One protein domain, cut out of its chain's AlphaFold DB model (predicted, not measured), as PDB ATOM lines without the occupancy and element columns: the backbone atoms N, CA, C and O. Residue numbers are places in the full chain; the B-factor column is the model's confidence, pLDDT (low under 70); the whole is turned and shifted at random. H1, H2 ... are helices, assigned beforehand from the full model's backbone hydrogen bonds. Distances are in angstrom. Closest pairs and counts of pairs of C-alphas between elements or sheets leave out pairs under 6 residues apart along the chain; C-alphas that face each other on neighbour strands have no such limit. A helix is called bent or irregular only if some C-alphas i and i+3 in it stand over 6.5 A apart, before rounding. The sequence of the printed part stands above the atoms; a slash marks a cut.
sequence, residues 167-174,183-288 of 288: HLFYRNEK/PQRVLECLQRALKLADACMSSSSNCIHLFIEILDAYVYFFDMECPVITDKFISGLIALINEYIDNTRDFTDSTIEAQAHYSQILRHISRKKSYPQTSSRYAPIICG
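What this domain is: This is residues 167 to 174 and 183 to 288 of the 288 residues of the protein "Hypothetical protein" of Leptocylindrus danicus (UniProt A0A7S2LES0). Four long helices run almost side by side, with H2 in the middle and H1, H3 and H4 packed on it; H1 stays clear of H3 and H4. The short H5 packs on the last part of H4, and residues 283 to 288 fold back from H5 along H3. The printed part has 114 residues, with five named helices in the order H1, H2, H3, H4, H5 and no named strand, and the class is all helix. It is compact, with a radius of gyration of the C-alphas of 14.4 A, and spans 41 by 30 by 24 A.

Where its parts are: Start at His 167, in the stretch 167 to 174, which has no named helix. After the cut, find C-alpha 183 at (6.251, 56.830, 31.907); from there H1, residues 183 to 201, runs 26.9 A. Next comes H2, residues 205 to 223, 29.6 A long; it is irregular, with C-alphas 206 and 209 7.6 A apart. Then look for H3, residues 231 to 247, 24.5 A long. H4, residues 253 to 274, is the longest at 32.1 A and ends with C-alpha 274 at (31.462, 48.389, 35.279). H5, residues 279 to 282, has four residues and ends with C-alpha 282 at (23.923, 52.240, 38.153).

How they stand to each other: Begin with H2, the hub, which touches H1, H3 and H4. H1 and H2 form a helical hairpin, opposite ways at a shallow tilt of 15 degrees; their closest C-alphas, those of Met 201 and Cys 207, are 5.2 A apart. H2 and H3 form another, opposite ways at a shallow tilt of 21 degrees, closest at the C-alphas of Tyr 218 and Ile 234, 6.5 A. H4 runs the same way as H2 at a shallow tilt of 23 degrees, closest at the C-alphas of His 209 and Ala 258, 5.2 A. H2, H3 and H4 are an up and down bundle, each helix running against the one before it. H3 and H4 are near each other, with 10 pairs of C-alphas within 10 A. H1 is apart from H3, H4 and H5. H4 touches H5 with residues 269 to 273 alone; the closest C-alphas, those of Lys 273 and Ser 279, are 4.2 A apart. In H1, H3 and H4 every O i to N i+4 pair is within hydrogen-bond range; in H2 12 of 15 are, and H5 is too short for such a pair.

The domain as a whole: The two C-alphas farthest apart, those of Lys 174 and Arg 249, are 45.1 A apart. Residues 175 to 182 are not printed, and C-alphas 174 and 183 lie 17.8 A apart across this cut. The link from H2 to H3 is short; those from H1 to H2, H3 to H4 and H4 to H5 are tight. The mean pLDDT of the printed part is 93.0, and residues 174 and 288 are under 70.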
ATOM      1  N   HIS A 167       5.009  47.465  29.217       97.44
ATOM      2  CA  HIS A 167       5.846  47.692  28.034       97.44
ATOM      3  C   HIS A 167       5.113  48.415  26.894       97.44
ATOM      4  O   HIS A 167       5.755  49.083  26.082       97.44
ATOM      5  N   LEU A 168       3.779  48.338  26.832       97.50
ATOM      6  CA  LEU A 168       2.983  49.072  25.840       97.50
ATOM      7  C   LEU A 168       3.063  50.589  26.054       97.50
ATOM      8  O   LEU A 168       2.981  51.358  25.095       97.50
ATOM      9  N   PHE A 169       3.259  51.022  27.301       97.81
ATOM     10  CA  PHE A 169       3.319  52.435  27.661       97.81
ATOM     11  C   PHE A 169       4.712  53.042  27.506       97.81
ATOM     12  O   PHE A 169       4.831  54.262  27.552       97.81
ATOM     13  N   TYR A 170       5.767  52.248  27.318       95.62
ATOM     14  CA  TYR A 170       7.116  52.784  27.148       95.62
ATOM     15  C   TYR A 170       7.967  51.872  26.270       95.62
ATOM     16  O   TYR A 170       8.561  50.893  26.726       95.62
ATOM     17  N   ARG A 171       7.974  52.186  24.971       89.44
ATOM     18  CA  ARG A 171       8.575  51.358  23.923       89.44
ATOM     19  C   ARG A 171       9.918  51.901  23.470       89.44
ATOM     20  O   ARG A 171      10.149  53.103  23.467       89.44
ATOM     21  N   ASN A 172      10.782  51.014  23.005       83.38
ATOM     22  CA  ASN A 172      12.075  51.418  22.468       83.38
ATOM     23  C   ASN A 172      11.875  52.096  21.115       83.38
ATOM     24  O   ASN A 172      11.035  51.664  20.317       83.38
ATOM     25  N   GLU A 173      12.680  53.119  20.849       79.06
ATOM     26  CA  GLU A 173      12.778  53.682  19.513       79.06
ATOM     27  C   GLU A 173      13.324  52.608  18.563       79.06
ATOM     28  O   GLU A 173      14.333  51.953  18.836       79.06
ATOM     29  N   LYS A 174      12.605  52.378  17.466       69.81
ATOM     30  CA  LYS A 174      13.007  51.472  16.392       69.81
ATOM     31  C   LYS A 174      12.644  52.118  15.066       69.81
ATOM     32  O   LYS A 174      11.571  52.701  14.932       69.81
ATOM     33  N   PRO A 183       5.503  57.374  30.770       97.50
ATOM     34  CA  PRO A 183       6.251  56.830  31.907       97.50
ATOM     35  C   PRO A 183       5.387  56.637  33.164       97.50
ATOM     36  O   PRO A 183       5.597  55.711  33.944       97.50
ATOM     37  N   GLN A 184       4.353  57.459  33.334       98.25
ATOM     38  CA  GLN A 184       3.533  57.482  34.545       98.25
ATOM     39  C   GLN A 184       2.660  56.233  34.597       98.25
ATOM     40  O   GLN A 184       2.574  55.576  35.632       98.25
ATOM     41  N   ARG A 185       2.116  55.832  33.442       98.19
ATOM     42  CA  ARG A 185       1.397  54.565  33.294       98.19
ATOM     43  C   ARG A 185       2.282  53.347  33.539       98.19
ATOM     44  O   ARG A 185       1.795  52.368  34.101       98.19
ATOM     45  N   VAL A 186       3.568  53.402  33.177       98.38
ATOM     46  CA  VAL A 186       4.525  52.335  33.524       98.38
ATOM     47  C   VAL A 186       4.634  52.199  35.038       98.38
ATOM     48  O   VAL A 186       4.448  51.103  35.567       98.38
ATOM     49  N   LEU A 187       4.877  53.307  35.743       98.25
ATOM     50  CA  LEU A 187       5.009  53.292  37.198       98.25
ATOM     51  C   LEU A 187       3.717  52.816  37.883       98.25
ATOM     52  O   LEU A 187       3.783  51.979  38.781       98.25
ATOM     53  N   GLU A 188       2.546  53.272  37.426       98.44
ATOM     54  CA  GLU A 188       1.242  52.789  37.907       98.44
ATOM     55  C   GLU A 188       1.092  51.267  37.737       98.44
ATOM     56  O   GLU A 188       0.629  50.584  38.657       98.44
ATOM     57  N   CYS A 189       1.506  50.719  36.587       98.69
ATOM     58  CA  CYS A 189       1.467  49.279  36.328       98.69
ATOM     59  C   CYS A 189       2.392  48.513  37.278       98.69
ATOM     60  O   CYS A 189       1.949  47.558  37.913       98.69
ATOM     61  N   LEU A 190       3.646  48.946  37.434       98.56
ATOM     62  CA  LEU A 190       4.617  48.269  38.302       98.56
ATOM     63  C   LEU A 190       4.222  48.351  39.784       98.56
ATOM     64  O   LEU A 190       4.321  47.361  40.506       98.56
ATOM     65  N   GLN A 191       3.690  49.489  40.237       98.31
ATOM     66  CA  GLN A 191       3.153  49.630  41.594       98.31
ATOM     67  C   GLN A 191       1.920  48.748  41.819       98.31
ATOM     68  O   GLN A 191       1.751  48.175  42.898       98.31
ATOM     69  N   ARG A 192       1.043  48.614  40.815       98.38
ATOM     70  CA  ARG A 192      -0.094  47.688  40.877       98.38
ATOM     71  C   ARG A 192       0.374  46.232  40.916       98.38
ATOM     72  O   ARG A 192      -0.178  45.464  41.701       98.38
ATOM     73  N   ALA A 193       1.367  45.865  40.108       98.50
ATOM     74  CA  ALA A 193       1.963  44.532  40.113       98.50
ATOM     75  C   ALA A 193       2.568  44.200  41.485       98.50
ATOM     76  O   ALA A 193       2.288  43.133  42.023       98.50
ATOM     77  N   LEU A 194       3.277  45.149  42.109       97.88
ATOM     78  CA  LEU A 194       3.823  44.983  43.459       97.88
ATOM     79  C   LEU A 194       2.724  44.703  44.493       97.88
ATOM     80  O   LEU A 194       2.785  43.695  45.186       97.88
ATOM     81  N   LYS A 195       1.639  45.491  44.492       97.62
ATOM     82  CA  LYS A 195       0.479  45.244  45.372       97.62
ATOM     83  C   LYS A 195      -0.154  43.862  45.160       97.62
ATOM     84  O   LYS A 195      -0.667  43.261  46.104       97.62
ATOM     85  N   LEU A 196      -0.175  43.367  43.920       97.25
ATOM     86  CA  LEU A 196      -0.668  42.023  43.609       97.25
ATOM     87  C   LEU A 196       0.293  40.945  44.126       97.25
ATOM     88  O   LEU A 196      -0.175  39.966  44.708       97.25
ATOM     89  N   ALA A 197       1.603  41.141  43.956       96.81
ATOM     90  CA  ALA A 197       2.641  40.252  44.468       96.81
ATOM     91  C   ALA A 197       2.609  40.165  46.003       96.81
ATOM     92  O   ALA A 197       2.577  39.055  46.532       96.81
ATOM     93  N   ASP A 198       2.479  41.295  46.707       95.50
ATOM     94  CA  ASP A 198       2.329  41.351  48.170       95.50
ATOM     95  C   ASP A 198       1.119  40.539  48.653       95.50
ATOM     96  O   ASP A 198       1.204  39.730  49.583       95.50
ATOM     97  N   ALA A 199      -0.026  40.705  47.982       95.25
ATOM     98  CA  ALA A 199      -1.242  39.971  48.319       95.25
ATOM     99  C   ALA A 199      -1.103  38.456  48.077       95.25
ATOM    100  O   ALA A 199      -1.697  37.654  48.804       95.25
ATOM    101  N   CYS A 200      -0.337  38.058  47.058       93.25
ATOM    102  CA  CYS A 200      -0.012  36.660  46.787       93.25
ATOM    103  C   CYS A 200       0.951  36.089  47.834       93.25
ATOM    104  O   CYS A 200       0.676  35.021  48.375       93.25
ATOM    105  N   MET A 201       2.011  36.824  48.176       89.50
ATOM    106  CA  MET A 201       3.017  36.423  49.163       89.50
ATOM    107  C   MET A 201       2.428  36.243  50.561       89.50
ATOM    108  O   MET A 201       2.747  35.284  51.256       89.50
ATOM    109  N   SER A 202       1.476  37.105  50.930       88.31
ATOM    110  CA  SER A 202       0.719  36.986  52.184       88.31
ATOM    111  C   SER A 202      -0.118  35.702  52.261       88.31
ATOM    112  O   SER A 202      -0.471  35.259  53.350       88.31
ATOM    113  N   SER A 203      -0.467  35.117  51.110       86.19
ATOM    114  CA  SER A 203      -1.271  33.888  51.021       86.19
ATOM    115  C   SER A 203      -0.407  32.631  50.870       86.19
ATOM    116  O   SER A 203      -0.808  31.552  51.299       86.19
ATOM    117  N   SER A 204       0.755  32.745  50.221       80.69
ATOM    118  CA  SER A 204       1.690  31.646  49.987       80.69
ATOM    119  C   SER A 204       3.110  32.179  49.810       80.69
ATOM    120  O   SER A 204       3.354  33.033  48.958       80.69
ATOM    121  N   SER A 205       4.066  31.602  50.540       75.75
ATOM    122  CA  SER A 205       5.497  31.929  50.442       75.75
ATOM    123  C   SER A 205       6.126  31.585  49.081       75.75
ATOM    124  O   SER A 205       7.217  32.053  48.768       75.75
ATOM    125  N   ASN A 206       5.431  30.833  48.221       81.44
ATOM    126  CA  ASN A 206       5.932  30.398  46.911       81.44
ATOM    127  C   ASN A 206       5.774  31.456  45.796       81.44
ATOM    128  O   ASN A 206       5.947  31.164  44.608       81.44
ATOM    129  N   CYS A 207       5.417  32.696  46.144       87.50
ATOM    130  CA  CYS A 207       5.161  33.777  45.188       87.50
ATOM    131  C   CYS A 207       6.329  34.760  45.013       87.50
ATOM    132  O   CYS A 207       6.162  35.773  44.336       87.50
ATOM    133  N   ILE A 208       7.518  34.443  45.540       92.38
ATOM    134  CA  ILE A 208       8.712  35.294  45.407       92.38
ATOM    135  C   ILE A 208       9.094  35.589  43.948       92.38
ATOM    136  O   ILE A 208       9.541  36.692  43.633       92.38
ATOM    137  N   HIS A 209       8.841  34.646  43.032       93.44
ATOM    138  CA  HIS A 209       9.101  34.817  41.602       93.44
ATOM    139  C   HIS A 209       8.401  36.054  41.008       93.44
ATOM    140  O   HIS A 209       8.942  36.671  40.097       93.44
ATOM    141  N   LEU A 210       7.248  36.471  41.552       96.38
ATOM    142  CA  LEU A 210       6.547  37.678  41.102       96.38
ATOM    143  C   LEU A 210       7.347  38.950  41.413       96.38
ATOM    144  O   LEU A 210       7.427  39.830  40.566       96.38
ATOM    145  N   PHE A 211       7.976  39.046  42.588       97.25
ATOM    146  CA  PHE A 211       8.831  40.193  42.923       97.25
ATOM    147  C   PHE A 211      10.069  40.247  42.036       97.25
ATOM    148  O   PHE A 211      10.485  41.328  41.632       97.25
ATOM    149  N   ILE A 212      10.628  39.084  41.700       97.12
ATOM    150  CA  ILE A 212      11.794  38.977  40.819       97.12
ATOM    151  C   ILE A 212      11.427  39.403  39.388       97.12
ATOM    152  O   ILE A 212      12.172  40.167  38.782       97.12
ATOM    153  N   GLU A 213      10.259  39.002  38.872       97.50
ATOM    154  CA  GLU A 213       9.742  39.489  37.580       97.50
ATOM    155  C   GLU A 213       9.489  41.012  37.596       97.50
ATOM    156  O   GLU A 213       9.798  41.707  36.627       97.50
ATOM    157  N   ILE A 214       8.984  41.565  38.707       98.50
ATOM    158  CA  ILE A 214       8.813  43.019  38.871       98.50
ATOM    159  C   ILE A 214      10.171  43.732  38.903       98.50
ATOM    160  O   ILE A 214      10.311  44.803  38.310       98.50
ATOM    161  N   LEU A 215      11.174  43.158  39.576       98.56
ATOM    162  CA  LEU A 215      12.530  43.703  39.621       98.56
ATOM    163  C   LEU A 215      13.147  43.750  38.227       98.56
ATOM    164  O   LEU A 215      13.696  44.784  37.852       98.56
ATOM    165  N   ASP A 216      13.021  42.668  37.460       98.38
ATOM    166  CA  ASP A 216      13.509  42.620  36.082       98.38
ATOM    167  C   ASP A 216      12.857  43.719  35.228       98.38
ATOM    168  O   ASP A 216      13.545  44.466  34.532       98.38
ATOM    169  N   ALA A 217      11.546  43.931  35.382       98.25
ATOM    170  CA  ALA A 217      10.842  45.019  34.707       98.25
ATOM    171  C   ALA A 217      11.335  46.416  35.137       98.25
ATOM    172  O   ALA A 217      11.565  47.274  34.282       98.25
ATOM    173  N   TYR A 218      11.553  46.666  36.435       98.50
ATOM    174  CA  TYR A 218      12.152  47.927  36.897       98.50
ATOM    175  C   TYR A 218      13.540  48.153  36.288       98.50
ATOM    176  O   TYR A 218      13.830  49.254  35.820       98.50
ATOM    177  N   VAL A 219      14.380  47.116  36.255       98.12
ATOM    178  CA  VAL A 219      15.720  47.179  35.661       98.12
ATOM    179  C   VAL A 219      15.638  47.442  34.155       98.12
ATOM    180  O   VAL A 219      16.371  48.300  33.666       98.12
ATOM    181  N   TYR A 220      14.708  46.803  33.439       97.69
ATOM    182  CA  TYR A 220      14.449  47.060  32.020       97.69
ATOM    183  C   TYR A 220      14.115  48.534  31.758       97.69
ATOM    184  O   TYR A 220      14.722  49.173  30.898       97.69
ATOM    185  N   PHE A 221      13.169  49.113  32.503       97.75
ATOM    186  CA  PHE A 221      12.787  50.513  32.288       97.75
ATOM    187  C   PHE A 221      13.869  51.502  32.730       97.75
ATOM    188  O   PHE A 221      13.973  52.588  32.158       97.75
ATOM    189  N   PHE A 222      14.702  51.128  33.700       97.19
ATOM    190  CA  PHE A 222      15.868  51.907  34.104       97.19
ATOM    191  C   PHE A 222      16.980  51.899  33.042       97.19
ATOM    192  O   PHE A 222      17.599  52.934  32.765       97.19
ATOM    193  N   ASP A 223      17.190  50.752  32.389       95.00
ATOM    194  CA  ASP A 223      18.046  50.626  31.205       95.00
ATOM    195  C   ASP A 223      17.548  51.530  30.070       95.00
ATOM    196  O   ASP A 223      18.342  52.218  29.429       95.00
ATOM    197  N   MET A 224      16.228  51.579  29.888       93.31
ATOM    198  CA  MET A 224      15.537  52.401  28.894       93.31
ATOM    199  C   MET A 224      15.428  53.892  29.248       93.31
ATOM    200  O   MET A 224      14.734  54.630  28.548       93.31
ATOM    201  N   GLU A 225      16.087  54.343  30.318       94.38
ATOM    202  CA  GLU A 225      16.095  55.752  30.741       94.38
ATOM    203  C   GLU A 225      14.693  56.310  31.019       94.38
ATOM    204  O   GLU A 225      14.425  57.494  30.826       94.38
ATOM    205  N   CYS A 226      13.776  55.459  31.487       95.81
ATOM    206  CA  CYS A 226      12.444  55.894  31.886       95.81
ATOM    207  C   CYS A 226      12.548  56.872  33.074       95.81
ATOM    208  O   CYS A 226      12.998  56.471  34.150       95.81
ATOM    209  N   PRO A 227      12.108  58.138  32.935       96.00
ATOM    210  CA  PRO A 227      12.462  59.216  33.866       96.00
ATOM    211  C   PRO A 227      11.858  59.066  35.266       96.00
ATOM    212  O   PRO A 227      12.312  59.713  36.207       96.00
ATOM    213  N   VAL A 228      10.821  58.240  35.418       97.44
ATOM    214  CA  VAL A 228      10.167  57.997  36.712       97.44
ATOM    215  C   VAL A 228      10.700  56.780  37.451       97.44
ATOM    216  O   VAL A 228      10.344  56.570  38.611       97.44
ATOM    217  N   ILE A 229      11.537  55.969  36.804       97.62
ATOM    218  CA  ILE A 229      12.140  54.798  37.429       97.62
ATOM    219  C   ILE A 229      13.479  55.206  38.032       97.62
ATOM    220  O   ILE A 229      14.348  55.739  37.350       97.62
ATOM    221  N   THR A 230      13.639  54.961  39.331       97.25
ATOM    222  CA  THR A 230      14.805  55.398  40.107       97.25
ATOM    223  C   THR A 230      15.573  54.207  40.664       97.25
ATOM    224  O   THR A 230      15.003  53.138  40.901       97.25
ATOM    225  N   ASP A 231      16.858  54.419  40.937       97.31
ATOM    226  CA  ASP A 231      17.738  53.471  41.625       97.31
ATOM    227  C   ASP A 231      17.146  53.008  42.965       97.31
ATOM    228  O   ASP A 231      17.215  51.828  43.300       97.31
ATOM    229  N   LYS A 232      16.460  53.909  43.681       97.12
ATOM    230  CA  LYS A 232      15.822  53.625  44.972       97.12
ATOM    231  C   LYS A 232      14.747  52.545  44.886       97.12
ATOM    232  O   LYS A 232      14.654  51.727  45.797       97.12
ATOM    233  N   PHE A 233      13.947  52.521  43.814       97.19
ATOM    234  CA  PHE A 233      12.943  51.465  43.628       97.19
ATOM    235  C   PHE A 233      13.604  50.100  43.434       97.19
ATOM    236  O   PHE A 233      13.167  49.121  44.034       97.19
ATOM    237  N   ILE A 234      14.690  50.052  42.659       98.19
ATOM    238  CA  ILE A 234      15.459  48.827  42.410       98.19
ATOM    239  C   ILE A 234      16.108  48.342  43.711       98.19
ATOM    240  O   ILE A 234      15.950  47.181  44.077       98.19
ATOM    241  N   SER A 235      16.786  49.227  44.444       98.19
ATOM    242  CA  SER A 235      17.437  48.885  45.714       98.19
ATOM    243  C   SER A 235      16.461  48.438  46.792       98.19
ATOM    244  O   SER A 235      16.723  47.449  47.470       98.19
ATOM    245  N   GLY A 236      15.324  49.123  46.931       97.62
ATOM    246  CA  GLY A 236      14.289  48.723  47.884       97.62
ATOM    247  C   GLY A 236      13.718  47.341  47.567       97.62
ATOM    248  O   GLY A 236      13.519  46.533  48.472       97.62
ATOM    249  N   LEU A 237      13.509  47.039  46.284       97.44
ATOM    250  CA  LEU A 237      12.986  45.744  45.862       97.44
ATOM    251  C   LEU A 237      14.020  44.614  46.001       97.44
ATOM    252  O   LEU A 237      13.651  43.516  46.400       97.44
ATOM    253  N   ILE A 238      15.304  44.884  45.745       98.06
ATOM    254  CA  ILE A 238      16.401  43.944  46.033       98.06
ATOM    255  C   ILE A 238      16.447  43.614  47.528       98.06
ATOM    256  O   ILE A 238      16.477  42.439  47.886       98.06
ATOM    257  N   ALA A 239      16.402  44.628  48.398       96.88
ATOM    258  CA  ALA A 239      16.403  44.417  49.844       96.88
ATOM    259  C   ALA A 239      15.218  43.542  50.291       96.88
ATOM    260  O   ALA A 239      15.412  42.586  51.040       96.88
ATOM    261  N   LEU A 240      14.019  43.812  49.763       94.88
ATOM    262  CA  LEU A 240      12.819  43.024  50.048       94.88
ATOM    263  C   LEU A 240      12.939  41.568  49.562       94.88
ATOM    264  O   LEU A 240      12.567  40.638  50.273       94.88
ATOM    265  N   ILE A 241      13.472  41.352  48.355       95.00
ATOM    266  CA  ILE A 241      13.687  40.002  47.813       95.00
ATOM    267  C   ILE A 241      14.709  39.236  48.660       95.00
ATOM    268  O   ILE A 241      14.472  38.067  48.956       95.00
ATOM    269  N   ASN A 242      15.802  39.879  49.082       94.56
ATOM    270  CA  ASN A 242      16.800  39.260  49.959       94.56
ATOM    271  C   ASN A 242      16.172  38.830  51.294       94.56
ATOM    272  O   ASN A 242      16.342  37.682  51.694       94.56
ATOM    273  N   GLU A 243      15.362  39.690  51.922       92.75
ATOM    274  CA  GLU A 243      14.641  39.348  53.154       92.75
ATOM    275  C   GLU A 243      13.739  38.116  52.967       92.75
ATOM    276  O   GLU A 243      13.700  37.229  53.823       92.75
ATOM    277  N   TYR A 244      13.024  38.015  51.845       90.75
ATOM    278  CA  TYR A 244      12.202  36.837  51.569       90.75
ATOM    279  C   TYR A 244      13.027  35.578  51.313       90.75
ATOM    280  O   TYR A 244      12.636  34.508  51.781       90.75
ATOM    281  N   ILE A 245      14.151  35.682  50.600       89.44
ATOM    282  CA  ILE A 245      15.052  34.547  50.364       89.44
ATOM    283  C   ILE A 245      15.619  34.032  51.690       89.44
ATOM    284  O   ILE A 245      15.532  32.833  51.945       89.44
ATOM    285  N   ASP A 246      16.116  34.921  52.551       88.75
ATOM    286  CA  ASP A 246      16.726  34.551  53.834       88.75
ATOM    287  C   ASP A 246      15.718  33.898  54.793       88.75
ATOM    288  O   ASP A 246      16.061  33.011  55.577       88.75
ATOM    289  N   ASN A 247      14.449  34.301  54.703       86.50
ATOM    290  CA  ASN A 247      13.362  33.732  55.497       86.50
ATOM    291  C   ASN A 247      12.742  32.462  54.884       86.50
ATOM    292  O   ASN A 247      11.951  31.783  55.551       86.50
ATOM    293  N   THR A 248      13.076  32.115  53.637       83.38
ATOM    294  CA  THR A 248      12.540  30.926  52.962       83.38
ATOM    295  C   THR A 248      13.277  29.679  53.440       83.38
ATOM    296  O   THR A 248      14.475  29.521  53.230       83.38
ATOM    297  N   ARG A 249      12.545  28.768  54.091       73.25
ATOM    298  CA  ARG A 249      13.102  27.522  54.649       73.25
ATOM    299  C   ARG A 249      12.981  26.321  53.711       73.25
ATOM    300  O   ARG A 249      13.794  25.407  53.803       73.25
ATOM    301  N   ASP A 250      11.998  26.347  52.813       75.00
ATOM    302  CA  ASP A 250      11.680  25.240  51.913       75.00
ATOM    303  C   ASP A 250      12.043  25.606  50.472       75.00
ATOM    304  O   ASP A 250      11.406  26.456  49.847       75.00
ATOM    305  N   PHE A 251      13.065  24.940  49.935       76.12
ATOM    306  CA  PHE A 251      13.473  25.092  48.542       76.12
ATOM    307  C   PHE A 251      12.689  24.119  47.659       76.12
ATOM    308  O   PHE A 251      12.920  22.913  47.673       76.12
ATOM    309  N   THR A 252      11.750  24.657  46.888       82.69
ATOM    310  CA  THR A 252      11.072  23.957  45.787       82.69
ATOM    311  C   THR A 252      11.775  24.243  44.458       82.69
ATOM    312  O   THR A 252      12.460  25.261  44.332       82.69
ATOM    313  N   ASP A 253      11.548  23.420  43.430       83.00
ATOM    314  CA  ASP A 253      12.087  23.668  42.079       83.00
ATOM    315  C   ASP A 253      11.771  25.093  41.581       83.00
ATOM    316  O   ASP A 253      12.646  25.798  41.084       83.00
ATOM    317  N   SER A 254      10.550  25.576  41.843       80.69
ATOM    318  CA  SER A 254      10.114  26.945  41.520       80.69
ATOM    319  C   SER A 254      10.950  28.025  42.220       80.69
ATOM    320  O   SER A 254      11.306  29.039  41.619       80.69
ATOM    321  N   THR A 255      11.315  27.819  43.490       82.75
ATOM    322  CA  THR A 255      12.177  28.769  44.216       82.75
ATOM    323  C   THR A 255      13.618  28.751  43.709       82.75
ATOM    324  O   THR A 255      14.248  29.804  43.661       82.75
ATOM    325  N   ILE A 256      14.122  27.592  43.274       87.94
ATOM    326  CA  ILE A 256      15.470  27.461  42.705       87.94
ATOM    327  C   ILE A 256      15.550  28.213  41.372       87.94
ATOM    328  O   ILE A 256      16.468  29.009  41.162       87.94
ATOM    329  N   GLU A 257      14.563  28.027  40.493       89.75
ATOM    330  CA  GLU A 257      14.465  28.770  39.231       89.75
ATOM    331  C   GLU A 257      14.373  30.282  39.474       89.75
ATOM    332  O   GLU A 257      15.078  31.067  38.831       89.75
ATOM    333  N   ALA A 258      13.566  30.699  40.454       90.62
ATOM    334  CA  ALA A 258      13.444  32.100  40.835       90.62
ATOM    335  C   ALA A 258      14.790  32.684  41.314       90.62
ATOM    336  O   ALA A 258      15.185  33.764  40.875       90.62
ATOM    337  N   GLN A 259      15.540  31.961  42.149       91.06
ATOM    338  CA  GLN A 259      16.863  32.393  42.614       91.06
ATOM    339  C   GLN A 259      17.904  32.468  41.492       91.06
ATOM    340  O   GLN A 259      18.726  33.392  41.471       91.06
ATOM    341  N   ALA A 260      17.866  31.532  40.541       94.62
ATOM    342  CA  ALA A 260      18.728  31.574  39.366       94.62
ATOM    343  C   ALA A 260      18.440  32.824  38.517       94.62
ATOM    344  O   ALA A 260      19.372  33.534  38.124       94.62
ATOM    345  N   HIS A 261      17.158  33.141  38.303       95.62
ATOM    346  CA  HIS A 261      16.750  34.360  37.609       95.62
ATOM    347  C   HIS A 261      17.214  35.617  38.361       95.62
ATOM    348  O   HIS A 261      17.857  36.489  37.775       95.62
ATOM    349  N   TYR A 262      16.990  35.677  39.675       96.88
ATOM    350  CA  TYR A 262      17.422  36.797  40.508       96.88
ATOM    351  C   TYR A 262      18.939  37.033  40.442       96.88
ATOM    352  O   TYR A 262      19.397  38.158  40.228       96.88
ATOM    353  N   SER A 263      19.729  35.961  40.515       96.69
ATOM    354  CA  SER A 263      21.190  36.021  40.392       96.69
ATOM    355  C   SER A 263      21.636  36.601  39.046       96.69
ATOM    356  O   SER A 263      22.604  37.366  38.975       96.69
ATOM    357  N   GLN A 264      20.917  36.281  37.967       97.44
ATOM    358  CA  GLN A 264      21.189  36.830  36.642       97.44
ATOM    359  C   GLN A 264      20.892  38.336  36.568       97.44
ATOM    360  O   GLN A 264      21.690  39.076  35.981       97.44
ATOM    361  N   ILE A 265      19.814  38.805  37.206       97.81
ATOM    362  CA  ILE A 265      19.491  40.238  37.306       97.81
ATOM    363  C   ILE A 265      20.603  40.982  38.060       97.81
ATOM    364  O   ILE A 265      21.134  41.980  37.564       97.81
ATOM    365  N   LEU A 266      21.045  40.472  39.215       97.62
ATOM    366  CA  LEU A 266      22.141  41.081  39.983       97.62
ATOM    367  C   LEU A 266      23.458  41.118  39.191       97.62
ATOM    368  O   LEU A 266      24.201  42.106  39.236       97.62
ATOM    369  N   ARG A 267      23.738  40.067  38.412       97.00
ATOM    370  CA  ARG A 267      24.897  40.023  37.514       97.00
ATOM    371  C   ARG A 267      24.800  41.072  36.408       97.00
ATOM    372  O   ARG A 267      25.818  41.671  36.055       97.00
ATOM    373  N   HIS A 268      23.610  41.297  35.855       96.88
ATOM    374  CA  HIS A 268      23.371  42.355  34.873       96.88
ATOM    375  C   HIS A 268      23.619  43.745  35.467       96.88
ATOM    376  O   HIS A 268      24.414  44.503  34.909       96.88
ATOM    377  N   ILE A 269      23.052  44.038  36.642       97.06
ATOM    378  CA  ILE A 269      23.277  45.300  37.369       97.06
ATOM    379  C   ILE A 269      24.775  45.510  37.629       97.06
ATOM    380  O   ILE A 269      25.320  46.574  37.334       97.06
ATOM    381  N   SER A 270      25.469  44.476  38.110       96.12
ATOM    382  CA  SER A 270      26.915  44.528  38.364       96.12
ATOM    383  C   SER A 270      27.713  44.820  37.093       96.12
ATOM    384  O   SER A 270      28.628  45.638  37.103       96.12
ATOM    385  N   ARG A 271      27.332  44.215  35.963       95.75
ATOM    386  CA  ARG A 271      27.961  44.480  34.663       95.75
ATOM    387  C   ARG A 271      27.751  45.930  34.219       95.75
ATOM    388  O   ARG A 271      28.689  46.565  33.748       95.75
ATOM    389  N   LYS A 272      26.541  46.463  34.401       95.81
ATOM    390  CA  LYS A 272      26.187  47.853  34.072       95.81
ATOM    391  C   LYS A 272      26.924  48.878  34.936       95.81
ATOM    392  O   LYS A 272      27.233  49.958  34.434       95.81
ATOM    393  N   LYS A 273      27.287  48.536  36.177       94.81
ATOM    394  CA  LYS A 273      28.170  49.363  37.023       94.81
ATOM    395  C   LYS A 273      29.596  49.468  36.477       94.81
ATOM    396  O   LYS A 273      30.220  50.514  36.634       94.81
ATOM    397  N   SER A 274      30.098  48.420  35.827       93.56
ATOM    398  CA  SER A 274      31.462  48.389  35.279       93.56
ATOM    399  C   SER A 274      31.606  49.098  33.929       93.56
ATOM    400  O   SER A 274      32.718  49.457  33.549       93.56
ATOM    401  N   TYR A 275      30.515  49.299  33.182       92.62
ATOM    402  CA  TYR A 275      30.578  49.959  31.878       92.62
ATOM    403  C   TYR A 275      30.593  51.487  32.003       92.62
ATOM    404  O   TYR A 275      29.677  52.040  32.613       92.62
ATOM    405  N   PRO A 276      31.541  52.197  31.361       90.44
ATOM    406  CA  PRO A 276      31.652  53.653  31.473       90.44
ATOM    407  C   PRO A 276      30.367  54.415  31.126       90.44
ATOM    408  O   PRO A 276      30.067  55.420  31.762       90.44
ATOM    409  N   GLN A 277      29.587  53.930  30.151       90.88
ATOM    410  CA  GLN A 277      28.378  54.619  29.681       90.88
ATOM    411  C   GLN A 277      27.221  54.560  30.689       90.88
ATOM    412  O   GLN A 277      26.388  55.461  30.721       90.88
ATOM    413  N   THR A 278      27.153  53.505  31.506       93.00
ATOM    414  CA  THR A 278      26.038  53.262  32.440       93.00
ATOM    415  C   THR A 278      26.451  53.339  33.909       93.00
ATOM    416  O   THR A 278      25.584  53.396  34.778       93.00
ATOM    417  N   SER A 279      27.756  53.382  34.199       92.50
ATOM    418  CA  SER A 279      28.311  53.317  35.554       92.50
ATOM    419  C   SER A 279      27.740  54.388  36.482       92.50
ATOM    420  O   SER A 279      27.265  54.059  37.565       92.50
ATOM    421  N   SER A 280      27.687  55.646  36.036       93.81
ATOM    422  CA  SER A 280      27.176  56.766  36.843       93.81
ATOM    423  C   SER A 280      25.725  56.571  37.287       93.81
ATOM    424  O   SER A 280      25.374  56.900  38.415       93.81
ATOM    425  N   ARG A 281      24.894  55.994  36.413       94.25
ATOM    426  CA  ARG A 281      23.474  55.743  36.665       94.25
ATOM    427  C   ARG A 281      23.256  54.537  37.572       94.25
ATOM    428  O   ARG A 281      22.369  54.559  38.411       94.25
ATOM    429  N   TYR A 282      24.054  53.486  37.395       96.44
ATOM    430  CA  TYR A 282      23.923  52.240  38.153       96.44
ATOM    431  C   TYR A 282      24.654  52.267  39.501       96.44
ATOM    432  O   TYR A 282      24.333  51.461  40.373       96.44
ATOM    433  N   ALA A 283      25.623  53.166  39.696       94.50
ATOM    434  CA  ALA A 283      26.400  53.282  40.930       94.50
ATOM    435  C   ALA A 283      25.546  53.427  42.208       94.50
ATOM    436  O   ALA A 283      25.882  52.759  43.187       94.50
ATOM    437  N   PRO A 284      24.440  54.202  42.226       96.06
ATOM    438  CA  PRO A 284      23.597  54.346  43.414       96.06
ATOM    439  C   PRO A 284      22.803  53.087  43.790       96.06
ATOM    440  O   PRO A 284      22.335  52.990  44.920       96.06
ATOM    441  N   ILE A 285      22.647  52.116  42.877       95.56
ATOM    442  CA  ILE A 285      21.868  50.901  43.150       95.56
ATOM    443  C   ILE A 285      22.614  50.034  44.165       95.56
ATOM    444  O   ILE A 285      23.675  49.482  43.879       95.56
ATOM    445  N   ILE A 286      22.026  49.849  45.335       93.94
ATOM    446  CA  ILE A 286      22.458  48.909  46.369       93.94
ATOM    447  C   ILE A 286      21.911  47.514  46.032       93.94
ATOM    448  O   ILE A 286      20.718  47.376  45.756       93.94
ATOM    449  N   CYS A 287      22.785  46.502  46.012       85.75
ATOM    450  CA  CYS A 287      22.437  45.105  45.704       85.75
ATOM    451  C   CYS A 287      22.514  44.169  46.924       85.75
ATOM    452  O   CYS A 287      22.216  42.984  46.797       85.75
ATOM    453  N   GLY A 288      22.945  44.694  48.071       66.94
ATOM    454  CA  GLY A 288      23.151  43.985  49.329       66.94
ATOM    455  C   GLY A 288      23.252  44.980  50.466       66.94
ATOM    456  O   GLY A 288      23.901  46.028  50.240       66.94
TER     457      GLY A 288